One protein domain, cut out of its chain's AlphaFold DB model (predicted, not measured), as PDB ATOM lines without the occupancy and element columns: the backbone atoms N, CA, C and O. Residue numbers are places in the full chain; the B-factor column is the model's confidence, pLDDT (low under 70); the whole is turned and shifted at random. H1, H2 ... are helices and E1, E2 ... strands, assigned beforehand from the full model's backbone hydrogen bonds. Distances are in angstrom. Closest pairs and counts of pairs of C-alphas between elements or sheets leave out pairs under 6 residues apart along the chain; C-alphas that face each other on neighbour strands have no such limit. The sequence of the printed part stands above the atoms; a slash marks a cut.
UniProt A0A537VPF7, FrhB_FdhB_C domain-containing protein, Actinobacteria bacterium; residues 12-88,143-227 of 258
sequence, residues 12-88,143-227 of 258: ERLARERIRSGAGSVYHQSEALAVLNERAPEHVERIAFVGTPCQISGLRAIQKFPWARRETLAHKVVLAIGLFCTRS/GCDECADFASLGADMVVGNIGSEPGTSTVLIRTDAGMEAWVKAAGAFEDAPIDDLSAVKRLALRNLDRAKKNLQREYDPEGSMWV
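AT A GLANCE: This is residues 12 to 88 and 143 to 227 of the 258 residues of the protein "FrhB_FdhB_C domain-containing protein" of Actinobacteria bacterium (UniProt A0A537VPF7). A small, twisted sheet of four strands makes the core, with H3 lying along one face over E1 and E2, and H5 on the other face beside the strands. The longest helix, H6, lies off to one side, apart from the sheet and reached by a long link, while residues 12 to 24, with H1, stick out elsewhere, as do residues 183 to 189, where H5 ends. The printed part has 162 residues with six named helices and four named strands, in the order H1 H2 E1 H3 H4 E2 E3 E4 H5 H6; the sheet runs E1 E2 E3 E4 and is mixed. The class is mixed, helices and strands, with under half of the residues, 77, in named elements. The whole is compact, with a radius of gyration of the C-alphas of 16.7 A, and spans 47 by 46 by 29 A.

HOW THE PARTS SIT: In the sheet, E1, residues 47 to 51, is an edge strand, parallel to E2, residues 77 to 83, at 19 degrees; N 49 and O 79 are 2.8 A apart, within hydrogen-bond range. E2 is parallel to E3, residues 157 to 160, at 28 degrees, with N 82 and O 157 at 2.8 A. E3 and the other edge strand, E4, residues 170 to 173, form an antiparallel hairpin at 171 degrees, with N 170 and O 160 at 2.7 A. From edge to edge the strands' lines turn by 48 degrees. H3, residues 53 to 64, is on the sheet over E1 and E2, at a height over the sheet of 9.5 A; it runs along the strands, at 1 degrees to E1 on the local plane. Its closest C-alphas to E2 are those of Pro 53 and Gly 82, 6.3 A apart. H5, residues 176 to 185, is on the opposite face at a height of 5.6 A, over none of the strands; the C-alphas of Met 157 and Gly 178, the closest of E3 and H5, are 5.0 A apart. With helices on both faces the arrangement is three layers. H4, residues 73 to 76, only grazes the sheet; H3 touches it with residues 59 to 63 alone, closest at the C-alphas of Gln 63 and His 75, 5.7 A. E1, H3 with H4, and E2 form a strand-helix-strand unit, two parallel neighbour strands with helices between them, and its crossover is right-handed. H2, residues 36 to 39, only just touches H4, with 3 pairs of C-alphas within 8 A, the closest being Asn 37 and Leu 73 at 5.8 A. H1, residues 12 to 21, and H6, residues 198 to 214, touch no helix and are not on the sheet. Each O i to N i+4 pair is within hydrogen-bond range in H1, H3, H5 and H6; H2 and H4 are too short for such a pair.

IN THESE COORDINATES: H1 begins at C-alpha 12 (144.495, 115.773, 144.317) and is 14.2 A long. E1 measures 12.5 A, H3 16.5 A and E2 16.1 A; E2 begins at C-alpha 77 (149.958, 124.170, 127.262). E3 measures 10.5 A, E4 10.1 A and H5 14.1 A. H6 measures 24.4 A and ends at C-alpha 214 (144.662, 154.590, 119.904). H2 and H4 have four residues each.

THE WHOLE: The two C-alphas farthest apart are those of Arg 13 and Glu 218, 49.0 A. Residues 89 to 142 are not printed, and C-alphas 88 and 143 stand 9.2 A apart across this cut, which falls between E2 and E3. The links H1 to H2 and H5 to H6 are long. The mean pLDDT of the printed part is 90.3; residues 12 to 14 and 66 to 70 are under 70.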
ATOM      1  N   GLU A  12     145.628 115.278 145.113       60.81
ATOM      2  CA  GLU A  12     144.495 115.773 144.317       60.81
ATOM      3  C   GLU A  12     143.642 116.802 145.077       60.81
ATOM      4  O   GLU A  12     143.280 117.841 144.524       60.81
ATOM      5  N   ARG A  13     143.362 116.564 146.367       61.56
ATOM      6  CA  ARG A  13     142.606 117.514 147.200       61.56
ATOM      7  C   ARG A  13     143.380 118.823 147.354       61.56
ATOM      8  O   ARG A  13     142.816 119.891 147.129       61.56
ATOM      9  N   LEU A  14     144.678 118.732 147.640       65.75
ATOM     10  CA  LEU A  14     145.549 119.898 147.773       65.75
ATOM     11  C   LEU A  14     145.693 120.661 146.443       65.75
ATOM     12  O   LEU A  14     145.726 121.890 146.430       65.75
ATOM     13  N   ALA A  15     145.729 119.959 145.306       78.69
ATOM     14  CA  ALA A  15     145.719 120.591 143.987       78.69
ATOM     15  C   ALA A  15     144.406 121.347 143.723       78.69
ATOM     16  O   ALA A  15     144.447 122.500 143.291       78.69
ATOM     17  N   ARG A  16     143.252 120.748 144.045       85.56
ATOM     18  CA  ARG A  16     141.937 121.404 143.927       85.56
ATOM     19  C   ARG A  16     141.840 122.647 144.813       85.56
ATOM     20  O   ARG A  16     141.366 123.680 144.349       85.56
ATOM     21  N   GLU A  17     142.312 122.578 146.054       88.38
ATOM     22  CA  GLU A  17     142.345 123.725 146.973       88.38
ATOM     23  C   GLU A  17     143.244 124.851 146.453       88.38
ATOM     24  O   GLU A  17     142.842 126.015 146.461       88.38
ATOM     25  N   ARG A  18     144.421 124.519 145.909       85.69
ATOM     26  CA  ARG A  18     145.305 125.514 145.284       85.69
ATOM     27  C   ARG A  18     144.665 126.176 144.067       85.69
ATOM     28  O   ARG A  18     144.763 127.393 143.940       85.69
ATOM     29  N   ILE A  19     143.978 125.418 143.213       89.50
ATOM     30  CA  ILE A  19     143.228 125.987 142.083       89.50
ATOM     31  C   ILE A  19     142.135 126.929 142.601       89.50
ATOM     32  O   ILE A  19     142.040 128.066 142.144       89.50
ATOM     33  N   ARG A  20     141.367 126.505 143.613       90.38
ATOM     34  CA  ARG A  20     140.321 127.330 144.239       90.38
ATOM     35  C   ARG A  20     140.867 128.607 144.875       90.38
ATOM     36  O   ARG A  20     140.195 129.629 144.819       90.38
ATOM     37  N   SER A  21     142.083 128.583 145.421       90.00
ATOM     38  CA  SER A  21     142.725 129.782 145.985       90.00
ATOM     39  C   SER A  21     143.059 130.854 144.941       90.00
ATOM     40  O   SER A  21     143.236 132.014 145.296       90.00
ATOM     41  N   GLY A  22     143.129 130.479 143.657       87.94
ATOM     42  CA  GLY A  22     143.292 131.410 142.540       87.94
ATOM     43  C   GLY A  22     141.978 131.991 142.012       87.94
ATOM     44  O   GLY A  22     142.007 132.725 141.028       87.94
ATOM     45  N   ALA A  23     140.830 131.645 142.607       89.88
ATOM     46  CA  ALA A  23     139.537 132.154 142.175       89.88
ATOM     47  C   ALA A  23     139.359 133.644 142.509       89.88
ATOM     48  O   ALA A  23     139.843 134.145 143.524       89.88
ATOM     49  N   GLY A  24     138.576 134.329 141.676       87.88
ATOM     50  CA  GLY A  24     138.277 135.751 141.816       87.88
ATOM     51  C   GLY A  24     139.130 136.630 140.903       87.88
ATOM     52  O   GLY A  24     140.317 136.402 140.693       87.88
ATOM     53  N   SER A  25     138.494 137.657 140.344       90.00
ATOM     54  CA  SER A  25     139.162 138.613 139.467       90.00
ATOM     55  C   SER A  25     140.087 139.530 140.255       90.00
ATOM     56  O   SER A  25     139.711 140.086 141.289       90.00
ATOM     57  N   VAL A  26     141.278 139.741 139.709       88.94
ATOM     58  CA  VAL A  26     142.252 140.710 140.198       88.94
ATOM     59  C   VAL A  26     142.536 141.687 139.061       88.94
ATOM     60  O   VAL A  26     142.984 141.293 137.991       88.94
ATOM     61  N   TYR A  27     142.245 142.969 139.278       90.25
ATOM     62  CA  TYR A  27     142.240 143.994 138.225       90.25
ATOM     63  C   TYR A  27     143.608 144.668 138.025       90.25
ATOM     64  O   TYR A  27     143.692 145.872 137.805       90.25
ATOM     65  N   HIS A  28     144.683 143.887 138.095       89.75
ATOM     66  CA  HIS A  28     146.025 144.289 137.676       89.75
ATOM     67  C   HIS A  28     146.674 143.161 136.873       89.75
ATOM     68  O   HIS A  28     146.187 142.031 136.880       89.75
ATOM     69  N   GLN A  29     147.766 143.457 136.168       85.12
ATOM     70  CA  GLN A  29     148.422 142.459 135.328       85.12
ATOM     71  C   GLN A  29     148.968 141.321 136.184       85.12
ATOM     72  O   GLN A  29     149.871 141.515 136.995       85.12
ATOM     73  N   SER A  30     148.431 140.119 135.980       79.88
ATOM     74  CA  SER A  30     149.072 138.904 136.457       79.88
ATOM     75  C   SER A  30     150.190 138.535 135.484       79.88
ATOM     76  O   SER A  30     150.027 138.582 134.268       79.88
ATOM     77  N   GLU A  31     151.356 138.154 135.986       83.75
ATOM     78  CA  GLU A  31     152.481 137.747 135.134       83.75
ATOM     79  C   GLU A  31     152.485 136.229 134.895       83.75
ATOM     80  O   GLU A  31     153.536 135.594 134.843       83.75
ATOM     81  N   ALA A  32     151.294 135.625 134.769       85.44
ATOM     82  CA  ALA A  32     151.109 134.171 134.754       85.44
ATOM     83  C   ALA A  32     151.960 133.463 133.687       85.44
ATOM     84  O   ALA A  32     152.538 132.413 133.957       85.44
ATOM     85  N   LEU A  33     152.075 134.058 132.495       87.31
ATOM     86  CA  LEU A  33     152.897 133.521 131.410       87.31
ATOM     87  C   LEU A  33     154.404 133.674 131.679       87.31
ATOM     88  O   LEU A  33     155.171 132.779 131.344       87.31
ATOM     89  N   ALA A  34     154.831 134.776 132.306       84.56
ATOM     90  CA  ALA A  34     156.246 135.045 132.570       84.56
ATOM     91  C   ALA A  34     156.829 134.071 133.603       84.56
ATOM     92  O   ALA A  34     157.952 133.598 133.453       84.56
ATOM     93  N   VAL A  35     156.033 133.721 134.614       85.62
ATOM     94  CA  VAL A  35     156.445 132.810 135.691       85.62
ATOM     95  C   VAL A  35     156.158 131.339 135.380       85.62
ATOM     96  O   VAL A  35     156.368 130.487 136.245       85.62
ATOM     97  N   LEU A  36     155.672 131.017 134.173       87.81
ATOM     98  CA  LEU A  36     155.252 129.663 133.807       87.81
ATOM     99  C   LEU A  36     156.389 128.650 133.986       87.81
ATOM    100  O   LEU A  36     156.212 127.644 134.669       87.81
ATOM    101  N   ASN A  37     157.566 128.952 133.432       85.31
ATOM    102  CA  ASN A  37     158.747 128.085 133.522       85.31
ATOM    103  C   ASN A  37     159.276 127.949 134.955       85.31
ATOM    104  O   ASN A  37     159.832 126.916 135.307       85.31
ATOM    105  N   GLU A  38     159.105 128.982 135.781       85.81
ATOM    106  CA  GLU A  38     159.638 129.026 137.147       85.81
ATOM    107  C   GLU A  38     158.722 128.351 138.173       85.81
ATOM    108  O   GLU A  38     159.186 127.874 139.210       85.81
ATOM    109  N   ARG A  39     157.406 128.373 137.931       85.19
ATOM    110  CA  ARG A  39     156.389 127.928 138.898       85.19
ATOM    111  C   ARG A  39     155.733 126.607 138.545       85.19
ATOM    112  O   ARG A  39     155.051 126.039 139.404       85.19
ATOM    113  N   ALA A  40     155.891 126.136 137.314       85.19
ATOM    114  CA  ALA A  40     155.416 124.820 136.938       85.19
ATOM    115  C   ALA A  40     156.109 123.729 137.779       85.19
ATOM    116  O   ALA A  40     157.295 123.855 138.088       85.19
ATOM    117  N   PRO A  41     155.393 122.655 138.158       85.06
ATOM    118  CA  PRO A  41     156.017 121.494 138.779       85.06
ATOM    119  C   PRO A  41     157.117 120.901 137.891       85.06
ATOM    120  O   PRO A  41     157.000 120.899 136.661       85.06
ATOM    121  N   GLU A  42     158.152 120.343 138.521       83.19
ATOM    122  CA  GLU A  42     159.141 119.520 137.821       83.19
ATOM    123  C   GLU A  42     158.427 118.396 137.054       83.19
ATOM    124  O   GLU A  42     157.443 117.830 137.532       83.19
ATOM    125  N   HIS A  43     158.904 118.103 135.843       86.31
ATOM    126  CA  HIS A  43     158.339 117.082 134.952       86.31
ATOM    127  C   HIS A  43     156.870 117.289 134.540       86.31
ATOM    128  O   HIS A  43     156.223 116.340 134.109       86.31
ATOM    129  N   VAL A  44     156.331 118.514 134.607       89.81
ATOM    130  CA  VAL A  44     154.995 118.773 134.049       89.81
ATOM    131  C   VAL A  44     154.955 118.406 132.560       89.81
ATOM    132  O   VAL A  44     155.829 118.806 131.787       89.81
ATOM    133  N   GLU A  45     153.945 117.641 132.156       92.12
ATOM    134  CA  GLU A  45     153.742 117.225 130.758       92.12
ATOM    135  C   GLU A  45     152.609 117.995 130.086       92.12
ATOM    136  O   GLU A  45     152.670 118.288 128.895       92.12
ATOM    137  N   ARG A  46     151.576 118.346 130.859       94.25
ATOM    138  CA  ARG A  46     150.360 118.999 130.374       94.25
ATOM    139  C   ARG A  46     150.004 120.165 131.275       94.25
ATOM    140  O   ARG A  46     149.914 120.011 132.492       94.25
ATOM    141  N   ILE A  47     149.781 121.322 130.669       94.44
ATOM    142  CA  ILE A  47     149.443 122.557 131.368       94.44
ATOM    143  C   ILE A  47     148.090 123.057 130.866       94.44
ATOM    144  O   ILE A  47     147.870 123.169 129.661       94.44
ATOM    145  N   ALA A  48     147.204 123.389 131.804       95.19
ATOM    146  CA  ALA A  48     146.074 124.268 131.543       95.19
ATOM    147  C   ALA A  48     146.471 125.698 131.933       95.19
ATOM    148  O   ALA A  48     146.966 125.926 133.039       95.19
ATOM    149  N   PHE A  49     146.285 126.651 131.025       95.88
ATOM    150  CA  PHE A  49     146.651 128.050 131.221       95.88
ATOM    151  C   PHE A  49     145.395 128.918 131.251       95.88
ATOM    152  O   PHE A  49     144.607 128.875 130.313       95.88
ATOM    153  N   VAL A  50     145.224 129.720 132.303       96.12
ATOM    154  CA  VAL A  50     144.154 130.723 132.392       96.12
ATOM    155  C   VAL A  50     144.769 132.101 132.195       96.12
ATOM    156  O   VAL A  50     145.711 132.457 132.905       96.12
ATOM    157  N   GLY A  51     144.249 132.879 131.249       95.44
ATOM    158  CA  GLY A  51     144.809 134.187 130.931       95.44
ATOM    159  C   GLY A  51     143.814 135.166 130.325       95.44
ATOM    160  O   GLY A  51     142.796 134.801 129.749       95.44
ATOM    161  N   THR A  52     144.140 136.444 130.450       96.12
ATOM    162  CA  THR A  52     143.500 137.550 129.727       96.12
ATOM    163  C   THR A  52     143.894 137.529 128.240       96.12
ATOM    164  O   THR A  52     144.888 136.884 127.894       96.12
ATOM    165  N   PRO A  53     143.183 138.248 127.349       96.06
ATOM    166  CA  PRO A  53     143.403 138.180 125.906       96.06
ATOM    167  C   PRO A  53     144.864 138.385 125.493       96.06
ATOM    168  O   PRO A  53     145.414 137.577 124.757       96.06
ATOM    169  N   CYS A  54     145.549 139.388 126.050       94.06
ATOM    170  CA  CYS A  54     146.955 139.643 125.740       94.06
ATOM    171  C   CYS A  54     147.903 138.524 126.208       94.06
ATOM    172  O   CYS A  54     148.884 138.234 125.525       94.06
ATOM    173  N   GLN A  55     147.611 137.848 127.326       95.19
ATOM    174  CA  GLN A  55     148.389 136.690 127.780       95.19
ATOM    175  C   GLN A  55     148.158 135.474 126.879       95.19
ATOM    176  O   GLN A  55     149.099 134.733 126.606       95.19
ATOM    177  N   ILE A  56     146.928 135.278 126.403       96.31
ATOM    178  CA  ILE A  56     146.591 134.218 125.450       96.31
ATOM    179  C   ILE A  56     147.273 134.476 124.103       96.31
ATOM    180  O   ILE A  56     147.921 133.577 123.572       96.31
ATOM    181  N   SER A  57     147.217 135.703 123.581       93.19
ATOM    182  CA  SER A  57     147.941 136.081 122.360       93.19
ATOM    183  C   SER A  57     149.449 135.896 122.525       93.19
ATOM    184  O   SER A  57     150.086 135.300 121.659       93.19
ATOM    185  N   GLY A  58     150.015 136.305 123.666       91.88
ATOM    186  CA  GLY A  58     151.422 136.066 123.995       91.88
ATOM    187  C   GLY A  58     151.778 134.578 124.048       91.88
ATOM    188  O   GLY A  58     152.801 134.172 123.502       91.88
ATOM    189  N   LEU A  59     150.918 133.741 124.637       94.00
ATOM    190  CA  LEU A  59     151.084 132.288 124.632       94.00
ATOM    191  C   LEU A  59     151.119 131.741 123.197       94.00
ATOM    192  O   LEU A  59     152.029 130.982 122.864       94.00
ATOM    193  N   ARG A  60     150.165 132.135 122.342       93.44
ATOM    194  CA  ARG A  60     150.102 131.666 120.947       93.44
ATOM    195  C   ARG A  60     151.282 132.155 120.117       93.44
ATOM    196  O   ARG A  60     151.806 131.380 119.322       93.44
ATOM    197  N   ALA A  61     151.745 133.383 120.338       90.00
ATOM    198  CA  ALA A  61     152.975 133.881 119.736       90.00
ATOM    199  C   ALA A  61     154.161 132.994 120.144       90.00
ATOM    200  O   ALA A  61     154.814 132.408 119.287       90.00
ATOM    201  N   ILE A  62     154.378 132.767 121.444       88.88
ATOM    202  CA  ILE A  62     155.471 131.904 121.921       88.88
ATOM    203  C   ILE A  62     155.376 130.488 121.331       88.88
ATOM    204  O   ILE A  62     156.403 129.935 120.960       88.88
ATOM    205  N   GLN A  63     154.181 129.905 121.218       90.00
ATOM    206  CA  GLN A  63     154.003 128.566 120.645       90.00
ATOM    207  C   GLN A  63     154.305 128.496 119.141       90.00
ATOM    208  O   GLN A  63     154.782 127.463 118.680       90.00
ATOM    209  N   LYS A  64     154.029 129.561 118.375       87.50
ATOM    210  CA  LYS A  64     154.315 129.597 116.930       87.50
ATOM    211  C   LYS A  64     155.744 130.029 116.602       87.50
ATOM    212  O   LYS A  64     156.195 129.781 115.486       87.50
ATOM    213  N   PHE A  65     156.454 130.688 117.520       80.56
ATOM    214  CA  PHE A  65     157.825 131.113 117.248       80.56
ATOM    215  C   PHE A  65     158.786 129.916 117.235       80.56
ATOM    216  O   PHE A  65     158.765 129.105 118.166       80.56
ATOM    217  N   PRO A  66     159.704 129.838 116.260       69.50
ATOM    218  CA  PRO A  66     160.742 128.817 116.226       69.50
ATOM    219  C   PRO A  66     161.874 129.148 117.218       69.50
ATOM    220  O   PRO A  66     162.983 129.511 116.825       69.50
ATOM    221  N   TRP A  67     161.618 129.048 118.528       69.69
ATOM    222  CA  TRP A  67     162.639 129.292 119.554       69.69
ATOM    223  C   TRP A  67     163.766 128.249 119.469       69.69
ATOM    224  O   TRP A  67     163.680 127.181 120.064       69.69
ATOM    225  N   ALA A  68     164.866 128.570 118.787       64.44
ATOM    226  CA  ALA A  68     166.017 127.666 118.694       64.44
ATOM    227  C   ALA A  68     166.858 127.600 119.985       64.44
ATOM    228  O   ALA A  68     167.614 126.657 120.190       64.44
ATOM    229  N   ARG A  69     166.775 128.626 120.846       65.94
ATOM    230  CA  ARG A  69     167.679 128.812 122.002       65.94
ATOM    231  C   ARG A  69     166.965 129.045 123.333       65.94
ATOM    232  O   ARG A  69     167.596 129.467 124.298       65.94
ATOM    233  N   ARG A  70     165.647 128.836 123.391       67.19
ATOM    234  CA  ARG A  70     164.868 129.095 124.605       67.19
ATOM    235  C   ARG A  70     163.903 127.956 124.870       67.19
ATOM    236  O   ARG A  70     162.888 127.823 124.195       67.19
ATOM    237  N   GLU A  71     164.207 127.173 125.896       75.19
ATOM    238  CA  GLU A  71     163.250 126.218 126.434       75.19
ATOM    239  C   GLU A  71     162.116 126.983 127.125       75.19
ATOM    240  O   GLU A  71     162.323 127.832 127.995       75.19
ATOM    241  N   THR A  72     160.893 126.718 126.687       85.25
ATOM    242  CA  THR A  72     159.682 127.325 127.233       85.25
ATOM    243  C   THR A  72     158.637 126.252 127.420       85.25
ATOM    244  O   THR A  72     158.383 125.502 126.493       85.25
ATOM    245  N   LEU A  73     157.983 126.187 128.577       91.31
ATOM    246  CA  LEU A  73     156.883 125.259 128.836       91.31
ATOM    247  C   LEU A  73     155.589 125.654 128.108       91.31
ATOM    248  O   LEU A  73     154.599 124.934 128.202       91.31
ATOM    249  N   ALA A  74     155.581 126.754 127.348       91.75
ATOM    250  CA  ALA A  74     154.437 127.163 126.537       91.75
ATOM    251  C   ALA A  74     153.965 126.063 125.567       91.75
ATOM    252  O   ALA A  74     152.763 125.901 125.373       91.75
ATOM    253  N   HIS A  75     154.875 125.255 125.007       90.19
ATOM    254  CA  HIS A  75     154.506 124.125 124.136       90.19
ATOM    255  C   HIS A  75     153.755 123.005 124.878       90.19
ATOM    256  O   HIS A  75     153.076 122.206 124.245       90.19
ATOM    257  N   LYS A  76     153.843 122.954 126.213       93.62
ATOM    258  CA  LYS A  76     153.116 121.991 127.054       93.62
ATOM    259  C   LYS A  76     151.718 122.467 127.442       93.62
ATOM    260  O   LYS A  76     150.999 121.750 128.139       93.62
ATOM    261  N   VAL A  77     151.320 123.679 127.042       96.00
ATOM    262  CA  VAL A  77     149.958 124.170 127.262       96.00
ATOM    263  C   VAL A  77     149.012 123.475 126.291       96.00
ATOM    264  O   VAL A  77     148.999 123.780 125.101       96.00
ATOM    265  N   VAL A  78     148.221 122.546 126.829       97.19
ATOM    266  CA  VAL A  78     147.256 121.716 126.086       97.19
ATOM    267  C   VAL A  78     145.825 122.255 126.156       97.19
ATOM    268  O   VAL A  78     144.958 121.765 125.447       97.19
ATOM    269  N   LEU A  79     145.571 123.216 127.048       98.12
ATOM    270  CA  LEU A  79     144.282 123.881 127.208       98.12
ATOM    271  C   LEU A  79     144.517 125.330 127.636       98.12
ATOM    272  O   LEU A  79     145.068 125.580 128.708       98.12
ATOM    273  N   ALA A  80     144.087 126.285 126.823       98.25
ATOM    274  CA  ALA A  80     144.126 127.709 127.122       98.25
ATOM    275  C   ALA A  80     142.706 128.236 127.377       98.25
ATOM    276  O   ALA A  80     141.878 128.299 126.469       98.25
ATOM    277  N   ILE A  81     142.434 128.642 128.614       98.38
ATOM    278  CA  ILE A  81     141.173 129.244 129.044       98.38
ATOM    279  C   ILE A  81     141.356 130.763 129.069       98.38
ATOM    280  O   ILE A  81     142.070 131.319 129.905       98.38
ATOM    281  N   GLY A  82     140.716 131.440 128.127       97.88
ATOM    282  CA  GLY A  82     140.675 132.889 128.041       97.88
ATOM    283  C   GLY A  82     139.679 133.498 129.024       97.88
ATOM    284  O   GLY A  82     138.643 132.910 129.326       97.88
ATOM    285  N   LEU A  83     139.956 134.717 129.472       96.94
ATOM    286  CA  LEU A  83     139.017 135.542 130.230       96.94
ATOM    287  C   LEU A  83     138.523 136.705 129.369       96.94
ATOM    288  O   LEU A  83     139.273 137.238 128.546       96.94
ATOM    289  N   PHE A  84     137.285 137.146 129.584       95.75
ATOM    290  CA  PHE A  84     136.855 138.452 129.080       95.75
ATOM    291  C   PHE A  84     137.641 139.567 129.771       95.75
ATOM    292  O   PHE A  84     137.742 139.606 130.997       95.75
ATOM    293  N   CYS A  85     138.187 140.497 128.990       94.69
ATOM    294  CA  CYS A  85     138.960 141.609 129.531       94.69
ATOM    295  C   CYS A  85     138.775 142.857 128.680       94.69
ATOM    296  O   CYS A  85     138.861 142.811 127.460       94.69
ATOM    297  N   THR A  86     138.552 143.993 129.333       90.44
ATOM    298  CA  THR A  86     138.519 145.302 128.660       90.44
ATOM    299  C   THR A  86     139.681 146.195 129.065       90.44
ATOM    300  O   THR A  86     140.017 147.118 128.330       90.44
ATOM    301  N   ARG A  87     140.253 145.973 130.251       90.50
ATOM    302  CA  ARG A  87     141.362 146.743 130.814       90.50
ATOM    303  C   ARG A  87     141.925 146.055 132.047       90.50
ATOM    304  O   ARG A  87     141.220 145.325 132.742       90.50
ATOM    305  N   SER A  88     143.168 146.391 132.342       92.88
ATOM    306  CA  SER A  88     143.842 146.114 133.602       92.88
ATOM    307  C   SER A  88     144.418 147.423 134.142       92.88
ATOM    308  O   SER A  88     144.666 148.353 133.368       92.88
ATOM    309  N   GLY A 143     148.808 150.091 127.310       89.50
ATOM    310  CA  GLY A 143     148.660 149.013 126.323       89.50
ATOM    311  C   GLY A 143     147.232 148.449 126.209       89.50
ATOM    312  O   GLY A 143     146.883 147.864 125.190       89.50
ATOM    313  N   CYS A 144     146.365 148.636 127.214       92.62
ATOM    314  CA  CYS A 144     144.957 148.234 127.116       92.62
ATOM    315  C   CYS A 144     144.138 149.137 126.180       92.62
ATOM    316  O   CYS A 144     143.078 148.709 125.709       92.62
ATOM    317  N   ASP A 145     144.598 150.360 125.905       91.62
ATOM    318  CA  ASP A 145     143.916 151.281 124.992       91.62
ATOM    319  C   ASP A 145     144.051 150.824 123.534       91.62
ATOM    320  O   ASP A 145     143.120 151.018 122.758       91.62
ATOM    321  N   GLU A 146     145.142 150.126 123.212       92.12
ATOM    322  CA  GLU A 146     145.459 149.551 121.895       92.12
ATOM    323  C   GLU A 146     145.039 148.074 121.755       92.12
ATOM    324  O   GLU A 146     145.124 147.485 120.679       92.12
ATOM    325  N   CYS A 147     144.565 147.445 122.834       93.69
ATOM    326  CA  CYS A 147     144.152 146.044 122.815       93.69
ATOM    327  C   CYS A 147     142.833 145.880 122.056       93.69
ATOM    328  O   CYS A 147     141.778 146.254 122.567       93.69
ATOM    329  N   ALA A 148     142.880 145.261 120.877       94.50
ATOM    330  CA  ALA A 148     141.704 144.986 120.051       94.50
ATOM    331  C   ALA A 148     140.926 143.721 120.461       94.50
ATOM    332  O   ALA A 148     139.788 143.537 120.036       94.50
ATOM    333  N   ASP A 149     141.488 142.879 121.330       95.62
ATOM    334  CA  ASP A 149     140.861 141.625 121.753       95.62
ATOM    335  C   ASP A 149     140.182 141.748 123.129       95.62
ATOM    336  O   ASP A 149     140.832 141.984 124.147       95.62
ATOM    337  N   PHE A 150     138.859 141.573 123.146       96.44
ATOM    338  CA  PHE A 150     138.042 141.501 124.364       96.44
ATOM    339  C   PHE A 150     137.790 140.059 124.823       96.44
ATOM    340  O   PHE A 150     137.686 139.788 126.021       96.44
ATOM    341  N   ALA A 151     137.647 139.144 123.863       96.38
ATOM    342  CA  ALA A 151     137.070 137.820 124.057       96.38
ATOM    343  C   ALA A 151     138.092 136.702 123.837       96.38
ATOM    344  O   ALA A 151     137.701 135.607 123.432       96.38
ATOM    345  N   SER A 152     139.374 136.990 124.089       96.75
ATOM    346  CA  SER A 152     140.495 136.047 124.030       96.75
ATOM    347  C   SER A 152     140.414 135.156 122.786       96.75
ATOM    348  O   SER A 152     140.217 133.944 122.893       96.75
ATOM    349  N   LEU A 153     140.493 135.757 121.596       94.38
ATOM    350  CA  LEU A 153     140.256 135.085 120.311       94.38
ATOM    351  C   LEU A 153     141.156 133.857 120.103       94.38
ATOM    352  O   LEU A 153     140.721 132.891 119.486       94.38
ATOM    353  N   GLY A 154     142.371 133.871 120.658       94.94
ATOM    354  CA  GLY A 154     143.321 132.755 120.590       94.94
ATOM    355  C   GLY A 154     143.128 131.639 121.629       94.94
ATOM    356  O   GLY A 154     143.966 130.739 121.695       94.94
ATOM    357  N   ALA A 155     142.105 131.698 122.487       98.25
ATOM    358  CA  ALA A 155     141.880 130.694 123.531       98.25
ATOM    359  C   ALA A 155     141.162 129.445 122.990       98.25
ATOM    360  O   ALA A 155     140.495 129.501 121.964       98.25
ATOM    361  N   ASP A 156     141.264 128.325 123.705       98.69
ATOM    362  CA  ASP A 156     140.500 127.106 123.405       98.69
ATOM    363  C   ASP A 156     139.044 127.233 123.874       98.69
ATOM    364  O   ASP A 156     138.102 126.817 123.195       98.69
ATOM    365  N   MET A 157     138.858 127.892 125.017       98.31
ATOM    366  CA  MET A 157     137.564 128.342 125.512       98.31
ATOM    367  C   MET A 157     137.712 129.662 126.267       98.31
ATOM    368  O   MET A 157     138.799 129.995 126.733       98.31
ATOM    369  N   VAL A 158     136.632 130.419 126.400       98.12
ATOM    370  CA  VAL A 158     136.622 131.743 127.026       98.12
ATOM    371  C   VAL A 158     135.528 131.785 128.072       98.12
ATOM    372  O   VAL A 158     134.417 131.358 127.784       98.12
ATOM    373  N   VAL A 159     135.821 132.317 129.256       96.88
ATOM    374  CA  VAL A 159     134.864 132.422 130.364       96.88
ATOM    375  C   VAL A 159     134.782 133.871 130.841       96.88
ATOM    376  O   VAL A 159     135.801 134.539 131.036       96.88
ATOM    377  N   GLY A 160     133.569 134.375 131.051       94.12
ATOM    378  CA  GLY A 160     133.354 135.686 131.656       94.12
ATOM    379  C   GLY A 160     131.892 135.961 131.987       94.12
ATOM    380  O   GLY A 160     131.014 135.174 131.675       94.12
ATOM    381  N   ASN A 161     131.621 137.093 132.632       90.31
ATOM    382  CA  ASN A 161     130.297 137.427 133.175       90.31
ATOM    383  C   ASN A 161     129.404 138.258 132.234       90.31
ATOM    384  O   ASN A 161     128.325 138.691 132.628       90.31
ATOM    385  N   ILE A 162     129.874 138.586 131.030       91.06
ATOM    386  CA  ILE A 162     129.139 139.453 130.102       91.06
ATOM    387  C   ILE A 162     128.199 138.608 129.256       91.06
ATOM    388  O   ILE A 162     128.672 137.752 128.520       91.06
ATOM    389  N   GLY A 163     126.910 138.953 129.271       87.56
ATOM    390  CA  GLY A 163     125.872 138.203 128.557       87.56
ATOM    391  C   GLY A 163     125.256 137.079 129.391       87.56
ATOM    392  O   GLY A 163     124.539 136.254 128.840       87.56
ATOM    393  N   SER A 164     125.530 137.051 130.697       88.94
ATOM    394  CA  SER A 164     125.018 136.058 131.635       88.94
ATOM    395  C   SER A 164     124.399 136.731 132.861       88.94
ATOM    396  O   SER A 164     124.826 137.818 133.259       88.94
ATOM    397  N   GLU A 165     123.423 136.072 133.481       87.50
ATOM    398  CA  GLU A 165     122.792 136.533 134.721       87.50
ATOM    399  C   GLU A 165     123.787 136.534 135.900       87.50
ATOM    400  O   GLU A 165     124.754 135.756 135.901       87.50
ATOM    401  N   PRO A 166     123.576 137.368 136.936       84.69
ATOM    402  CA  PRO A 166     124.412 137.364 138.131       84.69
ATOM    403  C   PRO A 166     124.572 135.961 138.731       84.69
ATOM    404  O   PRO A 166     123.603 135.236 138.926       84.69
ATOM    405  N   GLY A 167     125.811 135.581 139.045       87.06
ATOM    406  CA  GLY A 167     126.133 134.250 139.577       87.06
ATOM    407  C   GLY A 167     126.393 133.181 138.511       87.06
ATOM    408  O   GLY A 167     126.878 132.108 138.856       87.06
ATOM    409  N   THR A 168     126.165 133.486 137.232       92.19
ATOM    410  CA  THR A 168     126.489 132.604 136.100       92.19
ATOM    411  C   THR A 168     127.626 133.186 135.251       92.19
ATOM    412  O   THR A 168     128.167 134.257 135.544       92.19
ATOM    413  N   SER A 169     128.073 132.451 134.234       94.44
ATOM    414  CA  SER A 169     129.109 132.907 133.303       94.44
ATOM    415  C   SER A 169     128.762 132.514 131.877       94.44
ATOM    416  O   SER A 169     128.301 131.408 131.617       94.44
ATOM    417  N   THR A 170     129.048 133.409 130.943       95.94
ATOM    418  CA  THR A 170     129.103 133.115 129.517       95.94
ATOM    419  C   THR A 170     130.382 132.344 129.209       95.94
ATOM    420  O   THR A 170     131.485 132.793 129.539       95.94
ATOM    421  N   VAL A 171     130.228 131.201 128.538       97.00
ATOM    422  CA  VAL A 171     131.335 130.359 128.076       97.00
ATOM    423  C   VAL A 171     131.296 130.256 126.555       97.00
ATOM    424  O   VAL A 171     130.285 129.868 125.980       97.00
ATOM    425  N   LEU A 172     132.398 130.617 125.893       97.19
ATOM    426  CA  LEU A 172     132.566 130.479 124.444       97.19
ATOM    427  C   LEU A 172     133.592 129.380 124.164       97.19
ATOM    428  O   LEU A 172     134.741 129.505 124.580       97.19
ATOM    429  N   ILE A 173     133.207 128.330 123.446       97.62
ATOM    430  CA  ILE A 173     134.095 127.218 123.075       97.62
ATOM    431  C   ILE A 173     134.576 127.440 121.637       97.62
ATOM    432  O   ILE A 173     133.764 127.754 120.768       97.62
ATOM    433  N   ARG A 174     135.888 127.330 121.385       96.50
ATOM    434  CA  ARG A 174     136.499 127.666 120.081       96.50
ATOM    435  C   ARG A 174     137.188 126.495 119.393       96.50
ATOM    436  O   ARG A 174     137.189 126.447 118.168       96.50
ATOM    437  N   THR A 175     137.801 125.596 120.158       98.38
ATOM    438  CA  THR A 175     138.614 124.494 119.623       98.38
ATOM    439  C   THR A 175     138.145 123.146 120.151       98.38
ATOM    440  O   THR A 175     137.448 123.073 121.168       98.38
ATOM    441  N   ASP A 176     138.589 122.067 119.502       98.50
ATOM    442  CA  ASP A 176     138.326 120.695 119.948       98.50
ATOM    443  C   ASP A 176     138.846 120.448 121.370       98.50
ATOM    444  O   ASP A 176     138.161 119.820 122.171       98.50
ATOM    445  N   ALA A 177     140.005 121.014 121.729       98.12
ATOM    446  CA  ALA A 177     140.541 120.933 123.088       98.12
ATOM    447  C   ALA A 177     139.615 121.608 124.116       98.12
ATOM    448  O   ALA A 177     139.417 121.089 125.217       98.12
ATOM    449  N   GLY A 178     139.016 122.750 123.757       98.25
ATOM    450  CA  GLY A 178     138.018 123.428 124.582       98.25
ATOM    451  C   GLY A 178     136.732 122.612 124.731       98.25
ATOM    452  O   GLY A 178     136.196 122.512 125.835       98.25
ATOM    453  N   MET A 179     136.261 121.986 123.648       98.12
ATOM    454  CA  MET A 179     135.080 121.116 123.675       98.12
ATOM    455  C   MET A 179     135.329 119.846 124.496       98.12
ATOM    456  O   MET A 179     134.499 119.469 125.321       98.12
ATOM    457  N   GLU A 180     136.492 119.212 124.341       98.19
ATOM    458  CA  GLU A 180     136.893 118.054 125.143       98.19
ATOM    459  C   GLU A 180     136.915 118.404 126.639       98.19
ATOM    460  O   GLU A 180     136.413 117.639 127.466       98.19
ATOM    461  N   ALA A 181     137.459 119.573 126.995       97.00
ATOM    462  CA  ALA A 181     137.461 120.062 128.369       97.00
ATOM    463  C   ALA A 181     136.040 120.315 128.900       97.00
ATOM    464  O   ALA A 181     135.739 119.912 130.025       97.00
ATOM    465  N   TRP A 182     135.168 120.929 128.095       96.62
ATOM    466  CA  TRP A 182     133.761 121.161 128.437       96.62
ATOM    467  C   TRP A 182     133.022 119.851 128.723       96.62
ATOM    468  O   TRP A 182     132.456 119.687 129.801       96.62
ATOM    469  N   VAL A 183     133.102 118.884 127.805       96.94
ATOM    470  CA  VAL A 183     132.447 117.573 127.942       96.94
ATOM    471  C   VAL A 183     132.973 116.813 129.158       96.94
ATOM    472  O   VAL A 183     132.191 116.225 129.900       96.94
ATOM    473  N   LYS A 184     134.285 116.850 129.419       95.75
ATOM    474  CA  LYS A 184     134.877 116.210 130.608       95.75
ATOM    475  C   LYS A 184     134.419 116.826 131.925       95.75
ATOM    476  O   LYS A 184     134.425 116.140 132.943       95.75
ATOM    477  N   ALA A 185     134.090 118.114 131.914       94.25
ATOM    478  CA  ALA A 185     133.612 118.831 133.084       94.25
ATOM    479  C   ALA A 185     132.077 118.818 133.209       94.25
ATOM    480  O   ALA A 185     131.558 119.269 134.231       94.25
ATOM    481  N   ALA A 186     131.358 118.284 132.213       91.88
ATOM    482  CA  ALA A 186     129.904 118.175 132.238       91.88
ATOM    483  C   ALA A 186     129.421 117.432 133.496       91.88
ATOM    484  O   ALA A 186     130.046 116.478 133.964       91.88
ATOM    485  N   GLY A 187     128.315 117.904 134.074       91.88
ATOM    486  CA  GLY A 187     127.788 117.406 135.349       91.88
ATOM    487  C   GLY A 187     128.450 118.004 136.598       91.88
ATOM    488  O   GLY A 187     127.964 117.769 137.703       91.88
ATOM    489  N   ALA A 188     129.516 118.803 136.457       93.06
ATOM    490  CA  ALA A 188     130.073 119.603 137.554       93.06
ATOM    491  C   ALA A 188     129.458 121.013 137.660       93.06
ATOM    492  O   ALA A 188     129.786 121.757 138.587       93.06
ATOM    493  N   PHE A 189     128.600 121.387 136.711       93.25
ATOM    494  CA  PHE A 189     127.910 122.669 136.627       93.25
ATOM    495  C   PHE A 189     126.558 122.490 135.930       93.25
ATOM    496  O   PHE A 189     126.325 121.481 135.266       93.25
ATOM    497  N   GLU A 190     125.691 123.486 136.085       93.50
ATOM    498  CA  GLU A 190     124.494 123.654 135.265       93.50
ATOM    499  C   GLU A 190     124.856 124.496 134.040       93.50
ATOM    500  O   GLU A 190     125.560 125.504 134.161       93.50
ATOM    501  N   ASP A 191     124.390 124.081 132.866       93.06
ATOM    502  CA  ASP A 191     124.572 124.815 131.623       93.06
ATOM    503  C   ASP A 191     123.255 124.987 130.868       93.06
ATOM    504  O   ASP A 191     122.310 124.210 131.005       93.06
ATOM    505  N   ALA A 192     123.202 126.058 130.085       91.69
ATOM    506  CA  ALA A 192     122.111 126.357 129.181       91.69
ATOM    507  C   ALA A 192     122.685 126.985 127.902       91.69
ATOM    508  O   ALA A 192     123.713 127.674 127.966       91.69
ATOM    509  N   PRO A 193     122.037 126.781 126.742       91.38
ATOM    510  CA  PRO A 193     122.378 127.506 125.528       91.38
ATOM    511  C   PRO A 193     122.327 129.021 125.744       91.38
ATOM    512  O   PRO A 193     121.516 129.532 126.514       91.38
ATOM    513  N   ILE A 194     123.193 129.745 125.039       89.50
ATOM    514  CA  ILE A 194     123.178 131.207 125.043       89.50
ATOM    515  C   ILE A 194     122.408 131.683 123.817       89.50
ATOM    516  O   ILE A 194     122.909 131.583 122.696       89.50
ATOM    517  N   ASP A 195     121.224 132.242 124.046       87.00
ATOM    518  CA  ASP A 195     120.352 132.718 122.969       87.00
ATOM    519  C   ASP A 195     120.746 134.114 122.460       87.00
ATOM    520  O   ASP A 195     120.618 134.405 121.269       87.00
ATOM    521  N   ASP A 196     121.273 134.983 123.337       91.44
ATOM    522  CA  ASP A 196     121.673 136.349 122.980       91.44
ATOM    523  C   ASP A 196     123.133 136.674 123.332       91.44
ATOM    524  O   ASP A 196     123.507 136.914 124.478       91.44
ATOM    525  N   LEU A 197     123.964 136.802 122.295       93.31
ATOM    526  CA  LEU A 197     125.349 137.273 122.402       93.31
ATOM    527  C   LEU A 197     125.501 138.783 122.153       93.31
ATOM    528  O   LEU A 197     126.625 139.272 121.999       93.31
ATOM    529  N   SER A 198     124.412 139.552 122.086       95.69
ATOM    530  CA  SER A 198     124.450 140.978 121.740       95.69
ATOM    531  C   SER A 198     125.329 141.791 122.693       95.69
ATOM    532  O   SER A 198     126.074 142.662 122.243       95.69
ATOM    533  N   ALA A 199     125.312 141.486 123.994       93.44
ATOM    534  CA  ALA A 199     126.150 142.158 124.986       93.44
ATOM    535  C   ALA A 199     127.647 141.899 124.753       93.44
ATOM    536  O   ALA A 199     128.439 142.846 124.737       93.44
ATOM    537  N   VAL A 200     128.015 140.639 124.503       95.06
ATOM    538  CA  VAL A 200     129.389 140.226 124.178       95.06
ATOM    539  C   VAL A 200     129.853 140.910 122.892       95.06
ATOM    540  O   VAL A 200     130.906 141.548 122.881       95.06
ATOM    541  N   LYS A 201     129.034 140.860 121.831       95.94
ATOM    542  CA  LYS A 201     129.319 141.502 120.537       95.94
ATOM    543  C   LYS A 201     129.505 143.013 120.682       95.94
ATOM    544  O   LYS A 201     130.485 143.556 120.178       95.94
ATOM    545  N   ARG A 202     128.619 143.699 121.417       95.88
ATOM    546  CA  ARG A 202     128.730 145.149 121.665       95.88
ATOM    547  C   ARG A 202     130.032 145.519 122.372       95.88
ATOM    548  O   ARG A 202     130.654 146.511 121.994       95.88
ATOM    549  N   LEU A 203     130.447 144.762 123.392       93.75
ATOM    550  CA  LEU A 203     131.705 145.046 124.087       93.75
ATOM    551  C   LEU A 203     132.929 144.724 123.234       93.75
ATOM    552  O   LEU A 203     133.868 145.518 123.247       93.75
ATOM    553  N   ALA A 204     132.903 143.636 122.463       96.12
ATOM    554  CA  ALA A 204     133.974 143.309 121.526       96.12
ATOM    555  C   ALA A 204     134.180 144.427 120.489       96.12
ATOM    556  O   ALA A 204     135.300 144.900 120.319       96.12
ATOM    557  N   LEU A 205     133.096 144.920 119.877       96.69
ATOM    558  CA  LEU A 205     133.155 146.023 118.912       96.69
ATOM    559  C   LEU A 205     133.642 147.325 119.555       96.69
ATOM    560  O   LEU A 205     134.552 147.959 119.037       96.69
ATOM    561  N   ARG A 206     133.128 147.688 120.738       94.81
ATOM    562  CA  ARG A 206     133.606 148.878 121.465       94.81
ATOM    563  C   ARG A 206     135.095 148.787 121.805       94.81
ATOM    564  O   ARG A 206     135.788 149.803 121.828       94.81
ATOM    565  N   ASN A 207     135.570 147.590 122.136       95.25
ATOM    566  CA  ASN A 207     136.973 147.346 122.429       95.25
ATOM    567  C   ASN A 207     137.840 147.528 121.173       95.25
ATOM    568  O   ASN A 207     138.829 148.255 121.227       95.25
ATOM    569  N   LEU A 208     137.409 146.960 120.044       95.94
ATOM    570  CA  LEU A 208     138.049 147.135 118.740       95.94
ATOM    571  C   LEU A 208     138.072 148.604 118.291       95.94
ATOM    572  O   LEU A 208     139.116 149.100 117.881       95.94
ATOM    573  N   ASP A 209     136.957 149.324 118.418       96.44
ATOM    574  CA  ASP A 209     136.870 150.743 118.058       96.44
ATOM    575  C   ASP A 209     137.810 151.606 118.904       96.44
ATOM    576  O   ASP A 209     138.397 152.565 118.405       96.44
ATOM    577  N   ARG A 210     137.958 151.280 120.196       94.75
ATOM    578  CA  ARG A 210     138.932 151.950 121.063       94.75
ATOM    579  C   ARG A 210     140.353 151.669 120.584       94.75
ATOM    580  O   ARG A 210     141.110 152.623 120.442       94.75
ATOM    581  N   ALA A 211     140.681 150.410 120.300       95.00
ATOM    582  CA  ALA A 211     141.998 150.027 119.802       95.00
ATOM    583  C   ALA A 211     142.352 150.777 118.516       95.00
ATOM    584  O   ALA A 211     143.365 151.465 118.479       95.00
ATOM    585  N   LYS A 212     141.466 150.766 117.514       95.50
ATOM    586  CA  LYS A 212     141.662 151.474 116.236       95.50
ATOM    587  C   LYS A 212     141.887 152.982 116.383       95.50
ATOM    588  O   LYS A 212     142.543 153.574 115.540       95.50
ATOM    589  N   LYS A 213     141.339 153.609 117.428       94.81
ATOM    590  CA  LYS A 213     141.538 155.043 117.707       94.81
ATOM    591  C   LYS A 213     142.861 155.359 118.405       94.81
ATOM    592  O   LYS A 213     143.260 156.516 118.403       94.81
ATOM    593  N   ASN A 214     143.470 154.381 119.076       92.62
ATOM    594  CA  ASN A 214     144.662 154.590 119.904       92.62
ATOM    595  C   ASN A 214     145.928 153.968 119.306       92.62
ATOM    596  O   ASN A 214     147.024 154.426 119.636       92.62
ATOM    597  N   LEU A 215     145.777 152.947 118.457       89.69
ATOM    598  CA  LEU A 215     146.860 152.376 117.666       89.69
ATOM    599  C   LEU A 215     147.461 153.463 116.775       89.69
ATOM    600  O   LEU A 215     146.731 154.213 116.132       89.69
ATOM    601  N   GLN A 216     148.790 153.543 116.769       86.81
ATOM    602  CA  GLN A 216     149.521 154.418 115.849       86.81
ATOM    603  C   GLN A 216     149.654 153.773 114.463       86.81
ATOM    604  O   GLN A 216     149.597 154.463 113.450       86.81
ATOM    605  N   ARG A 217     149.730 152.439 114.425       85.88
ATOM    606  CA  ARG A 217     149.734 151.624 113.206       85.88
ATOM    607  C   ARG A 217     148.332 151.221 112.751       85.88
ATOM    608  O   ARG A 217     147.379 151.225 113.535       85.88
ATOM    609  N   GLU A 218     148.217 150.790 111.497       88.88
ATOM    610  CA  GLU A 218     146.977 150.208 110.980       88.88
ATOM    611  C   GLU A 218     146.606 148.927 111.746       88.88
ATOM    612  O   GLU A 218     147.447 148.089 112.079       88.88
ATOM    613  N   TYR A 219     145.314 148.772 112.047       90.62
ATOM    614  CA  TYR A 219     144.807 147.529 112.612       90.62
ATOM    615  C   TYR A 219     144.695 146.470 111.513       90.62
ATOM    616  O   TYR A 219     143.726 146.473 110.753       90.62
ATOM    617  N   ASP A 220     145.646 145.540 111.496       89.94
ATOM    618  CA  ASP A 220     145.646 144.383 110.607       89.94
ATOM    619  C   ASP A 220     145.408 143.077 111.398       89.94
ATOM    620  O   ASP A 220     146.293 142.640 112.143       89.94
ATOM    621  N   PRO A 221     144.219 142.451 111.291       86.31
ATOM    622  CA  PRO A 221     143.926 141.178 111.948       86.31
ATOM    623  C   PRO A 221     144.614 139.972 111.292       86.31
ATOM    624  O   PRO A 221     144.784 138.955 111.964       86.31
ATOM    625  N   GLU A 222     145.001 140.080 110.019       87.00
ATOM    626  CA  GLU A 222     145.729 139.039 109.277       87.00
ATOM    627  C   GLU A 222     147.250 139.257 109.338       87.00
ATOM    628  O   GLU A 222     148.034 138.451 108.827       87.00
ATOM    629  N   GLY A 223     147.665 140.339 109.998       83.06
ATOM    630  CA  GLY A 223     149.050 140.727 110.158       83.06
ATOM    631  C   GLY A 223     149.869 139.701 110.932       83.06
ATOM    632  O   GLY A 223     149.370 138.861 111.689       83.06
ATOM    633  N   SER A 224     151.187 139.796 110.764       78.38
ATOM    634  CA  SER A 224     152.129 138.965 111.507       78.38
ATOM    635  C   SER A 224     151.916 139.116 113.019       78.38
ATOM    636  O   SER A 224     151.788 140.218 113.550       78.38
ATOM    637  N   MET A 225     151.947 137.994 113.749       74.06
ATOM    638  CA  MET A 225     152.002 138.018 115.221       74.06
ATOM    639  C   MET A 225     153.352 138.534 115.749       74.06
ATOM    640  O   MET A 225     153.524 138.679 116.960       74.06
ATOM    641  N   TRP A 226     154.302 138.783 114.847       74.25
ATOM    642  CA  TRP A 226     155.608 139.358 115.119       74.25
ATOM    643  C   TRP A 226     155.686 140.750 114.533       74.25
ATOM    644  O   TRP A 226     155.369 140.950 113.365       74.25
ATOM    645  N   VAL A 227     156.175 141.660 115.359       72.75
ATOM    646  CA  VAL A 227     156.683 142.962 114.961       72.75
ATOM    647  C   VAL A 227     158.169 142.933 115.286       72.75
ATOM    648  O   VAL A 227     158.559 142.569 116.404       72.75
TER     649      VAL A 227